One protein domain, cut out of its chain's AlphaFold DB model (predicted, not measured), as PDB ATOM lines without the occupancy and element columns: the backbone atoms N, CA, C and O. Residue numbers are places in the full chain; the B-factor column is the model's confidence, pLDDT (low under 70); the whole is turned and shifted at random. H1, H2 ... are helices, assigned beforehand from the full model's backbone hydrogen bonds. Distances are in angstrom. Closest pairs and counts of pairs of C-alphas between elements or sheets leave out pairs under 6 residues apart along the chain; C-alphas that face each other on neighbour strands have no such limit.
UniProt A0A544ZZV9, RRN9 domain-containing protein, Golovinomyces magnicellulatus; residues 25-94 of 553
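AT A GLANCE: This is residues 25 to 94 of the 553 residues of the protein "RRN9 domain-containing protein" of Golovinomyces magnicellulatus (UniProt A0A544ZZV9). Two long helices, H2 and H3, meet near their ends at a wide corner, like an open V, with the small helix H1 at the free end of H2. Past the far end of H3 the backbone folds back into a small head, where H4 packs on residues 64 to 68 of H3 and the short H5 follows. Residues 25 to 54 stand free and make one long arm, while the other 40 residues form the body. The printed part has 70 residues with five named helices, in the order H1, H2, H3, H4, H5, and no named strand; its class is all helix. The whole is extended, with a radius of gyration of the C-alphas of 18.2 A, and spans 53 by 29 by 18 A.

IN THESE COORDINATES: Find C-alpha 26 at (-17.552, -18.319, -44.809); from there H1 runs through residues 26 to 32. Thr 33 leads into H2, residues 34 to 49, which covers 22.2 A from first to last C-alpha. After Asp 50, look for C-alpha 51 at (-27.419, -52.144, -39.414), where H3 begins; it takes residues 51 to 70, 28.7 A long, and runs almost wholly along z. H4 takes residues 76 to 80 and measures 6.2 A. H5 takes residues 86 to 89, measures 5.0 A, and ends at C-alpha 89, at (-27.415, -44.085, -17.888).

HOW THE PARTS SIT: Begin at H1, which meets H2 only through their link. Next, H2 and H3 are close but not clearly touching: their closest C-alphas, those of Asn 48 and His 54, are 7.9 A apart. Their lines stand at a steep tilt of 66 degrees, and they run the same way. Farther on, residues 64 to 68 of H3 alone touch H4, with the C-alphas of Arg 64 and Ile 77 closest at 6.3 A. The same residues of H3 only just touch H5, with 3 pairs of C-alphas within 8 A, the closest being Ala 65 and Arg 89 at 6.0 A. H4 and H5 are close but not clearly touching, the C-alphas of Ile 77 and Arg 89 being closest at 7.0 A. H1 is apart from H3, H4 and H5, and H2 is apart from H4 and H5. In H1, H2 and H4 every O i to N i+4 pair is within hydrogen-bond range, in H3 15 of 16 are, and H5 is too short for such a pair.

THE WHOLE: Look at Ala 25 and Asp 70 for the two C-alphas farthest apart, 53.8 A. Without the free stretch, the body spans 26 by 19 by 16 A. The printed part has no cut, and its four links are tight. The mean pLDDT of the printed part is 87.9, and no printed residue is under 70.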
ATOM      1  N   ALA A  25     -14.195 -15.070 -46.151       87.25
ATOM      2  CA  ALA A  25     -15.647 -15.213 -46.056       87.25
ATOM      3  C   ALA A  25     -16.076 -16.687 -45.927       87.25
ATOM      4  O   ALA A  25     -15.576 -17.557 -46.641       87.25
ATOM      5  N   ALA A  26     -17.071 -16.959 -45.075       84.06
ATOM      6  CA  ALA A  26     -17.552 -18.319 -44.809       84.06
ATOM      7  C   ALA A  26     -17.981 -19.073 -46.083       84.06
ATOM      8  O   ALA A  26     -17.780 -20.278 -46.181       84.06
ATOM      9  N   LYS A  27     -18.514 -18.369 -47.094       88.25
ATOM     10  CA  LYS A  27     -18.892 -18.970 -48.384       88.25
ATOM     11  C   LYS A  27     -17.698 -19.565 -49.141       88.25
ATOM     12  O   LYS A  27     -17.836 -20.652 -49.687       88.25
ATOM     13  N   ALA A  28     -16.545 -18.894 -49.128       88.69
ATOM     14  CA  ALA A  28     -15.331 -19.386 -49.783       88.69
ATOM     15  C   ALA A  28     -14.775 -20.634 -49.077       88.69
ATOM     16  O   ALA A  28     -14.356 -21.591 -49.719       88.69
ATOM     17  N   TRP A  29     -14.860 -20.673 -47.743       86.31
ATOM     18  CA  TRP A  29     -14.515 -21.875 -46.983       86.31
ATOM     19  C   TRP A  29     -15.436 -23.054 -47.309       86.31
ATOM     20  O   TRP A  29     -14.973 -24.181 -47.481       86.31
ATOM     21  N   LEU A  30     -16.743 -22.801 -47.430       88.56
ATOM     22  CA  LEU A  30     -17.715 -23.831 -47.792       88.56
ATOM     23  C   LEU A  30     -17.445 -24.398 -49.192       88.56
ATOM     24  O   LEU A  30     -17.544 -25.610 -49.352       88.56
ATOM     25  N   SER A  31     -17.069 -23.571 -50.173       89.56
ATOM     26  CA  SER A  31     -16.697 -24.075 -51.501       89.56
ATOM     27  C   SER A  31     -15.409 -24.899 -51.472       89.56
ATOM     28  O   SER A  31     -15.367 -25.972 -52.060       89.56
ATOM     29  N   TYR A  32     -14.373 -24.466 -50.744       90.50
ATOM     30  CA  TYR A  32     -13.120 -25.233 -50.662       90.50
ATOM     31  C   TYR A  32     -13.295 -26.577 -49.949       90.50
ATOM     32  O   TYR A  32     -12.714 -27.576 -50.358       90.50
ATOM     33  N   THR A  33     -14.146 -26.618 -48.923       92.31
ATOM     34  CA  THR A  33     -14.441 -27.839 -48.157       92.31
ATOM     35  C   THR A  33     -15.602 -28.650 -48.732       92.31
ATOM     36  O   THR A  33     -16.036 -29.611 -48.108       92.31
ATOM     37  N   GLU A  34     -16.168 -28.282 -49.885       92.94
ATOM     38  CA  GLU A  34     -17.339 -28.971 -50.445       92.94
ATOM     39  C   GLU A  34     -17.062 -30.454 -50.692       92.94
ATOM     40  O   GLU A  34     -17.830 -31.304 -50.241       92.94
ATOM     41  N   LYS A  35     -15.923 -30.763 -51.322       94.75
ATOM     42  CA  LYS A  35     -15.509 -32.141 -51.597       94.75
ATOM     43  C   LYS A  35     -15.322 -32.943 -50.309       94.75
ATOM     44  O   LYS A  35     -15.923 -33.999 -50.161       94.75
ATOM     45  N   GLU A  36     -14.559 -32.413 -49.355       93.88
ATOM     46  CA  GLU A  36     -14.289 -33.074 -48.069       93.88
ATOM     47  C   GLU A  36     -15.569 -33.287 -47.249       93.88
ATOM     48  O   GLU A  36     -15.762 -34.335 -46.634       93.88
ATOM     49  N   ARG A  37     -16.485 -32.311 -47.261       92.94
ATOM     50  CA  ARG A  37     -17.793 -32.437 -46.604       92.94
ATOM     51  C   ARG A  37     -18.665 -33.479 -47.294       92.94
ATOM     52  O   ARG A  37     -19.363 -34.207 -46.596       92.94
ATOM     53  N   GLY A  38     -18.613 -33.563 -48.623       94.06
ATOM     54  CA  GLY A  38     -19.275 -34.610 -49.399       94.06
ATOM     55  C   GLY A  38     -18.735 -36.001 -49.065       94.06
ATOM     56  O   GLY A  38     -19.514 -36.907 -48.779       94.06
ATOM     57  N   GLU A  39     -17.411 -36.155 -49.007       94.69
ATOM     58  CA  GLU A  39     -16.746 -37.400 -48.605       94.69
ATOM     59  C   GLU A  39     -17.122 -37.795 -47.172       94.69
ATOM     60  O   GLU A  39     -17.553 -38.922 -46.925       94.69
ATOM     61  N   TYR A  40     -17.048 -36.856 -46.226       94.19
ATOM     62  CA  TYR A  40     -17.462 -37.093 -44.844       94.19
ATOM     63  C   TYR A  40     -18.943 -37.475 -44.746       94.19
ATOM     64  O   TYR A  40     -19.281 -38.439 -44.058       94.19
ATOM     65  N   ALA A  41     -19.828 -36.767 -45.454       92.81
ATOM     66  CA  ALA A  41     -21.254 -37.084 -45.490       92.81
ATOM     67  C   ALA A  41     -21.501 -38.491 -46.053       92.81
ATOM     68  O   ALA A  41     -22.297 -39.235 -45.483       92.81
ATOM     69  N   SER A  42     -20.769 -38.887 -47.098       90.31
ATOM     70  CA  SER A  42     -20.828 -40.241 -47.656       90.31
ATOM     71  C   SER A  42     -20.365 -41.298 -46.652       90.31
ATOM     72  O   SER A  42     -20.995 -42.348 -46.546       90.31
ATOM     73  N   LEU A  43     -19.293 -41.042 -45.895       92.38
ATOM     74  CA  LEU A  43     -18.813 -41.967 -44.862       92.38
ATOM     75  C   LEU A  43     -19.811 -42.096 -43.705       92.38
ATOM     76  O   LEU A  43     -20.050 -43.196 -43.206       92.38
ATOM     77  N   VAL A  44     -20.418 -40.983 -43.291       91.69
ATOM     78  CA  VAL A  44     -21.480 -40.979 -42.277       91.69
ATOM     79  C   VAL A  44     -22.701 -41.742 -42.782       91.69
ATOM     80  O   VAL A  44     -23.254 -42.550 -42.041       91.69
ATOM     81  N   GLN A  45     -23.094 -41.543 -44.040       88.00
ATOM     82  CA  GLN A  45     -24.198 -42.271 -44.658       88.00
ATOM     83  C   GLN A  45     -23.922 -43.777 -44.707       88.00
ATOM     84  O   GLN A  45     -24.779 -44.545 -44.279       88.00
ATOM     85  N   ALA A  46     -22.732 -44.195 -45.146       87.38
ATOM     86  CA  ALA A  46     -22.340 -45.604 -45.165       87.38
ATOM     87  C   ALA A  46     -22.416 -46.222 -43.758       87.38
ATOM     88  O   ALA A  46     -23.053 -47.254 -43.561       87.38
ATOM     89  N   ARG A  47     -21.881 -45.527 -42.746       87.25
ATOM     90  CA  ARG A  47     -21.975 -45.968 -41.347       87.25
ATOM     91  C   ARG A  47     -23.421 -46.054 -40.851       87.25
ATOM     92  O   ARG A  47     -23.735 -46.961 -40.091       87.25
ATOM     93  N   ASN A  48     -24.281 -45.119 -41.252       84.56
ATOM     94  CA  ASN A  48     -25.693 -45.105 -40.862       84.56
ATOM     95  C   ASN A  48     -26.508 -46.217 -41.545       84.56
ATOM     96  O   ASN A  48     -27.545 -46.634 -41.028       84.56
ATOM     97  N   GLN A  49     -26.049 -46.699 -42.701       82.69
ATOM     98  CA  GLN A  49     -26.632 -47.842 -43.407       82.69
ATOM     99  C   GLN A  49     -26.199 -49.189 -42.796       82.69
ATOM    100  O   GLN A  49     -26.885 -50.197 -42.979       82.69
ATOM    101  N   ASP A  50     -25.118 -49.215 -42.009       85.50
ATOM    102  CA  ASP A  50     -24.605 -50.426 -41.366       85.50
ATOM    103  C   ASP A  50     -25.451 -50.850 -40.153       85.50
ATOM    104  O   ASP A  50     -25.155 -50.573 -38.984       85.50
ATOM    105  N   LEU A  51     -26.503 -51.621 -40.429       84.62
ATOM    106  CA  LEU A  51     -27.419 -52.144 -39.414       84.62
ATOM    107  C   LEU A  51     -26.707 -52.917 -38.288       84.62
ATOM    108  O   LEU A  51     -27.089 -52.809 -37.120       84.62
ATOM    109  N   SER A  52     -25.684 -53.710 -38.615       86.12
ATOM    110  CA  SER A  52     -24.976 -54.556 -37.644       86.12
ATOM    111  C   SER A  52     -24.317 -53.736 -36.531       86.12
ATOM    112  O   SER A  52     -24.441 -54.085 -35.355       86.12
ATOM    113  N   ILE A  53     -23.696 -52.610 -36.888       88.81
ATOM    114  CA  ILE A  53     -23.063 -51.679 -35.949       88.81
ATOM    115  C   ILE A  53     -24.125 -51.070 -35.035       88.81
ATOM    116  O   ILE A  53     -23.946 -51.013 -33.817       88.81
ATOM    117  N   HIS A  54     -25.264 -50.656 -35.593       87.88
ATOM    118  CA  HIS A  54     -26.355 -50.089 -34.804       87.88
ATOM    119  C   HIS A  54     -26.972 -51.099 -33.834       87.88
ATOM    120  O   HIS A  54     -27.224 -50.746 -32.680       87.88
ATOM    121  N   LEU A  55     -27.161 -52.354 -34.251       88.12
ATOM    122  CA  LEU A  55     -27.655 -53.420 -33.376       88.12
ATOM    123  C   LEU A  55     -26.663 -53.756 -32.258       88.12
ATOM    124  O   LEU A  55     -27.083 -53.954 -31.117       88.12
ATOM    125  N   TYR A  56     -25.362 -53.760 -32.554       89.31
ATOM    126  CA  TYR A  56     -24.331 -53.952 -31.536       89.31
ATOM    127  C   TYR A  56     -24.300 -52.789 -30.535       89.31
ATOM    128  O   TYR A  56     -24.355 -53.006 -29.327       89.31
ATOM    129  N   ASN A  57     -24.342 -51.545 -31.014       90.25
ATOM    130  CA  ASN A  57     -24.432 -50.371 -30.143       90.25
ATOM    131  C   ASN A  57     -25.696 -50.417 -29.266       90.25
ATOM    132  O   ASN A  57     -25.644 -50.097 -28.078       90.25
ATOM    133  N   ALA A  58     -26.825 -50.876 -29.817       90.94
ATOM    134  CA  ALA A  58     -28.060 -51.098 -29.065       90.94
ATOM    135  C   ALA A  58     -27.873 -52.104 -27.924       90.94
ATOM    136  O   ALA A  58     -28.383 -51.897 -26.818       90.94
ATOM    137  N   PHE A  59     -27.168 -53.201 -28.207       88.56
ATOM    138  CA  PHE A  59     -26.841 -54.236 -27.235       88.56
ATOM    139  C   PHE A  59     -25.962 -53.678 -26.112       88.56
ATOM    140  O   PHE A  59     -26.334 -53.812 -24.946       88.56
ATOM    141  N   VAL A  60     -24.885 -52.963 -26.451       90.00
ATOM    142  CA  VAL A  60     -23.978 -52.338 -25.472       90.00
ATOM    143  C   VAL A  60     -24.734 -51.353 -24.574       90.00
ATOM    144  O   VAL A  60     -24.574 -51.372 -23.355       90.00
ATOM    145  N   LEU A  61     -25.635 -50.539 -25.138       89.69
ATOM    146  CA  LEU A  61     -26.494 -49.649 -24.345       89.69
ATOM    147  C   LEU A  61     -27.400 -50.429 -23.383       89.69
ATOM    148  O   LEU A  61     -27.537 -50.060 -22.217       89.69
ATOM    149  N   ARG A  62     -27.991 -51.543 -23.835       89.44
ATOM    150  CA  ARG A  62     -28.804 -52.412 -22.970       89.44
ATOM    151  C   ARG A  62     -27.989 -53.082 -21.873       89.44
ATOM    152  O   ARG A  62     -28.522 -53.246 -20.776       89.44
ATOM    153  N   GLN A  63     -26.761 -53.496 -22.165       88.81
ATOM    154  CA  GLN A  63     -25.841 -54.092 -21.199       88.81
ATOM    155  C   GLN A  63     -25.449 -53.072 -20.131       88.81
ATOM    156  O   GLN A  63     -25.722 -53.310 -18.960       88.81
ATOM    157  N   ARG A  64     -24.978 -51.884 -20.523       88.69
ATOM    158  CA  ARG A  64     -24.642 -50.795 -19.587       88.69
ATOM    159  C   ARG A  64     -25.814 -50.405 -18.692       88.69
ATOM    160  O   ARG A  64     -25.663 -50.255 -17.485       88.69
ATOM    161  N   ALA A  65     -27.009 -50.292 -19.265       89.12
ATOM    162  CA  ALA A  65     -28.199 -49.967 -18.491       89.12
ATOM    163  C   ALA A  65     -28.716 -51.148 -17.641       89.12
ATOM    164  O   ALA A  65     -29.605 -50.951 -16.814       89.12
ATOM    165  N   ARG A  66     -28.253 -52.390 -17.865       88.31
ATOM    166  CA  ARG A  66     -28.439 -53.519 -16.929       88.31
ATOM    167  C   ARG A  66     -27.423 -53.416 -15.790       88.31
ATOM    168  O   ARG A  66     -27.850 -53.322 -14.652       88.31
ATOM    169  N   GLU A  67     -26.140 -53.264 -16.107       88.62
ATOM    170  CA  GLU A  67     -25.065 -53.088 -15.119       88.62
ATOM    171  C   GLU A  67     -25.345 -51.928 -14.147       88.62
ATOM    172  O   GLU A  67     -25.199 -52.090 -12.944       88.62
ATOM    173  N   TYR A  68     -25.825 -50.779 -14.639       88.62
ATOM    174  CA  TYR A  68     -26.204 -49.645 -13.783       88.62
ATOM    175  C   TYR A  68     -27.431 -49.923 -12.901       88.62
ATOM    176  O   TYR A  68     -27.560 -49.351 -11.824       88.62
ATOM    177  N   GLN A  69     -28.363 -50.764 -13.361       87.62
ATOM    178  CA  GLN A  69     -29.528 -51.153 -12.560       87.62
ATOM    179  C   GLN A  69     -29.156 -52.139 -11.454       87.62
ATOM    180  O   GLN A  69     -29.763 -52.078 -10.386       87.62
ATOM    181  N   ASP A  70     -28.193 -53.019 -11.726       88.31
ATOM    182  CA  ASP A  70     -27.705 -54.007 -10.769       88.31
ATOM    183  C   ASP A  70     -26.788 -53.334  -9.732       88.31
ATOM    184  O   ASP A  70     -27.076 -53.397  -8.539       88.31
ATOM    185  N   ASP A  71     -25.767 -52.596 -10.193       88.75
ATOM    186  CA  ASP A  71     -24.763 -51.930  -9.357       88.75
ATOM    187  C   ASP A  71     -24.515 -50.472  -9.806       88.75
ATOM    188  O   ASP A  71     -23.550 -50.173 -10.520       88.75
ATOM    189  N   PRO A  72     -25.330 -49.500  -9.350       85.56
ATOM    190  CA  PRO A  72     -25.253 -48.114  -9.817       85.56
ATOM    191  C   PRO A  72     -23.957 -47.396  -9.430       85.56
ATOM    192  O   PRO A  72     -23.632 -46.384 -10.043       85.56
ATOM    193  N   GLN A  73     -23.216 -47.878  -8.427       82.44
ATOM    194  CA  GLN A  73     -21.948 -47.276  -7.991       82.44
ATOM    195  C   GLN A  73     -20.767 -47.728  -8.862       82.44
ATOM    196  O   GLN A  73     -19.993 -46.887  -9.317       82.44
ATOM    197  N   ASN A  74     -20.675 -49.030  -9.148       84.81
ATOM    198  CA  ASN A  74     -19.530 -49.649  -9.827       84.81
ATOM    199  C   ASN A  74     -19.745 -49.874 -11.332       84.81
ATOM    200  O   ASN A  74     -18.884 -50.444 -11.999       84.81
ATOM    201  N   ALA A  75     -20.880 -49.442 -11.885       85.19
ATOM    202  CA  ALA A  75     -21.162 -49.597 -13.305       85.19
ATOM    203  C   ALA A  75     -20.098 -48.911 -14.177       85.19
ATOM    204  O   ALA A  75     -19.776 -47.734 -13.986       85.19
ATOM    205  N   LYS A  76     -19.623 -49.623 -15.209       84.25
ATOM    206  CA  LYS A  76     -18.598 -49.147 -16.158       84.25
ATOM    207  C   LYS A  76     -18.952 -47.794 -16.783       84.25
ATOM    208  O   LYS A  76     -18.077 -46.965 -17.014       84.25
ATOM    209  N   ILE A  77     -20.246 -47.534 -16.986       83.81
ATOM    210  CA  ILE A  77     -20.754 -46.276 -17.548       83.81
ATOM    211  C   ILE A  77     -20.369 -45.039 -16.724       83.81
ATOM    212  O   ILE A  77     -20.192 -43.968 -17.297       83.81
ATOM    213  N   ASN A  78     -20.204 -45.176 -15.405       84.12
ATOM    214  CA  ASN A  78     -19.803 -44.070 -14.535       84.12
ATOM    215  C   ASN A  78     -18.333 -43.684 -14.742       84.12
ATOM    216  O   ASN A  78     -17.983 -42.520 -14.571       84.12
ATOM    217  N   ILE A  79     -17.499 -44.665 -15.097       84.56
ATOM    218  CA  ILE A  79     -16.066 -44.497 -15.350       84.56
ATOM    219  C   ILE A  79     -15.862 -43.952 -16.767       84.56
ATOM    220  O   ILE A  79     -15.154 -42.968 -16.953       84.56
ATOM    221  N   GLU A  80     -16.512 -44.563 -17.762       85.06
ATOM    222  CA  GLU A  80     -16.380 -44.161 -19.169       85.06
ATOM    223  C   GLU A  80     -17.013 -42.788 -19.453       85.06
ATOM    224  O   GLU A  80     -16.485 -42.020 -20.257       85.06
ATOM    225  N   TYR A  81     -18.137 -42.464 -18.800       84.94
ATOM    226  CA  TYR A  81     -18.894 -41.231 -19.038       84.94
ATOM    227  C   TYR A  81     -19.307 -40.552 -17.719       84.94
ATOM    228  O   TYR A  81     -20.494 -40.532 -17.366       84.94
ATOM    229  N   PRO A  82     -18.363 -39.926 -16.990       83.62
ATOM    230  CA  PRO A  82     -18.626 -39.358 -15.664       83.62
ATOM    231  C   PRO A  82     -19.680 -38.239 -15.691       83.62
ATOM    232  O   PRO A  82     -20.491 -38.125 -14.774       83.62
ATOM    233  N   ASN A  83     -19.724 -37.467 -16.781       87.12
ATOM    234  CA  ASN A  83     -20.621 -36.319 -16.952       87.12
ATOM    235  C   ASN A  83     -22.008 -36.689 -17.508       87.12
ATOM    236  O   ASN A  83     -22.832 -35.804 -17.740       87.12
ATOM    237  N   LEU A  84     -22.281 -37.975 -17.760       86.44
ATOM    238  CA  LEU A  84     -23.557 -38.394 -18.337       86.44
ATOM    239  C   LEU A  84     -24.673 -38.302 -17.285       86.44
ATOM    240  O   LEU A  84     -24.516 -38.875 -16.202       86.44
ATOM    241  N   PRO A  85     -25.809 -37.644 -17.570       86.06
ATOM    242  CA  PRO A  85     -26.911 -37.554 -16.621       86.06
ATOM    243  C   PRO A  85     -27.585 -38.920 -16.398       86.06
ATOM    244  O   PRO A  85     -27.616 -39.786 -17.274       86.06
ATOM    245  N   GLU A  86     -28.148 -39.126 -15.207       81.50
ATOM    246  CA  GLU A  86     -28.661 -40.430 -14.753       81.50
ATOM    247  C   GLU A  86     -29.800 -41.000 -15.622       81.50
ATOM    248  O   GLU A  86     -29.893 -42.209 -15.855       81.50
ATOM    249  N   ASN A  87     -30.636 -40.128 -16.191       82.25
ATOM    250  CA  ASN A  87     -31.686 -40.516 -17.136       82.25
ATOM    251  C   ASN A  87     -31.136 -41.158 -18.423       82.25
ATOM    252  O   ASN A  87     -31.816 -41.980 -19.031       82.25
ATOM    253  N   GLN A  88     -29.917 -40.804 -18.832       83.50
ATOM    254  CA  GLN A  88     -29.250 -41.393 -19.992       83.50
ATOM    255  C   GLN A  88     -28.495 -42.679 -19.628       83.50
ATOM    256  O   GLN A  88     -28.361 -43.555 -20.477       83.50
ATOM    257  N   ARG A  89     -28.083 -42.854 -18.363       83.19
ATOM    258  CA  ARG A  89     -27.415 -44.085 -17.888       83.19
ATOM    259  C   ARG A  89     -28.335 -45.303 -17.884       83.19
ATOM    260  O   ARG A  89     -27.902 -46.426 -18.115       83.19
ATOM    261  N   THR A  90     -29.624 -45.072 -17.655       86.56
ATOM    262  CA  THR A  90     -30.660 -46.118 -17.641       86.56
ATOM    263  C   THR A  90     -31.345 -46.316 -18.993       86.56
ATOM    264  O   THR A  90     -32.244 -47.156 -19.111       86.56
ATOM    265  N   PHE A  91     -30.944 -45.560 -20.021       88.06
ATOM    266  CA  PHE A  91     -31.578 -45.613 -21.330       88.06
ATOM    267  C   PHE A  91     -31.395 -46.987 -21.984       88.06
ATOM    268  O   PHE A  91     -30.283 -47.484 -22.149       88.06
ATOM    269  N   LYS A  92     -32.512 -47.593 -22.401       87.88
ATOM    270  CA  LYS A  92     -32.542 -48.846 -23.161       87.88
ATOM    271  C   LYS A  92     -33.366 -48.628 -24.428       87.88
ATOM    272  O   LYS A  92     -34.540 -48.266 -24.306       87.88
ATOM    273  N   PRO A  93     -32.816 -48.886 -25.628       88.19
ATOM    274  CA  PRO A  93     -33.607 -48.811 -26.848       88.19
ATOM    275  C   PRO A  93     -34.779 -49.807 -26.784       88.19
ATOM    276  O   PRO A  93     -34.596 -50.940 -26.310       88.19
ATOM    277  N   PRO A  94     -35.981 -49.425 -27.257       85.75
ATOM    278  CA  PRO A  94     -37.161 -50.278 -27.186       85.75
ATOM    279  C   PRO A  94     -36.979 -51.553 -28.015       85.75
ATOM    280  O   PRO A  94     -36.275 -51.571 -29.023       85.75
TER     281      PRO A  94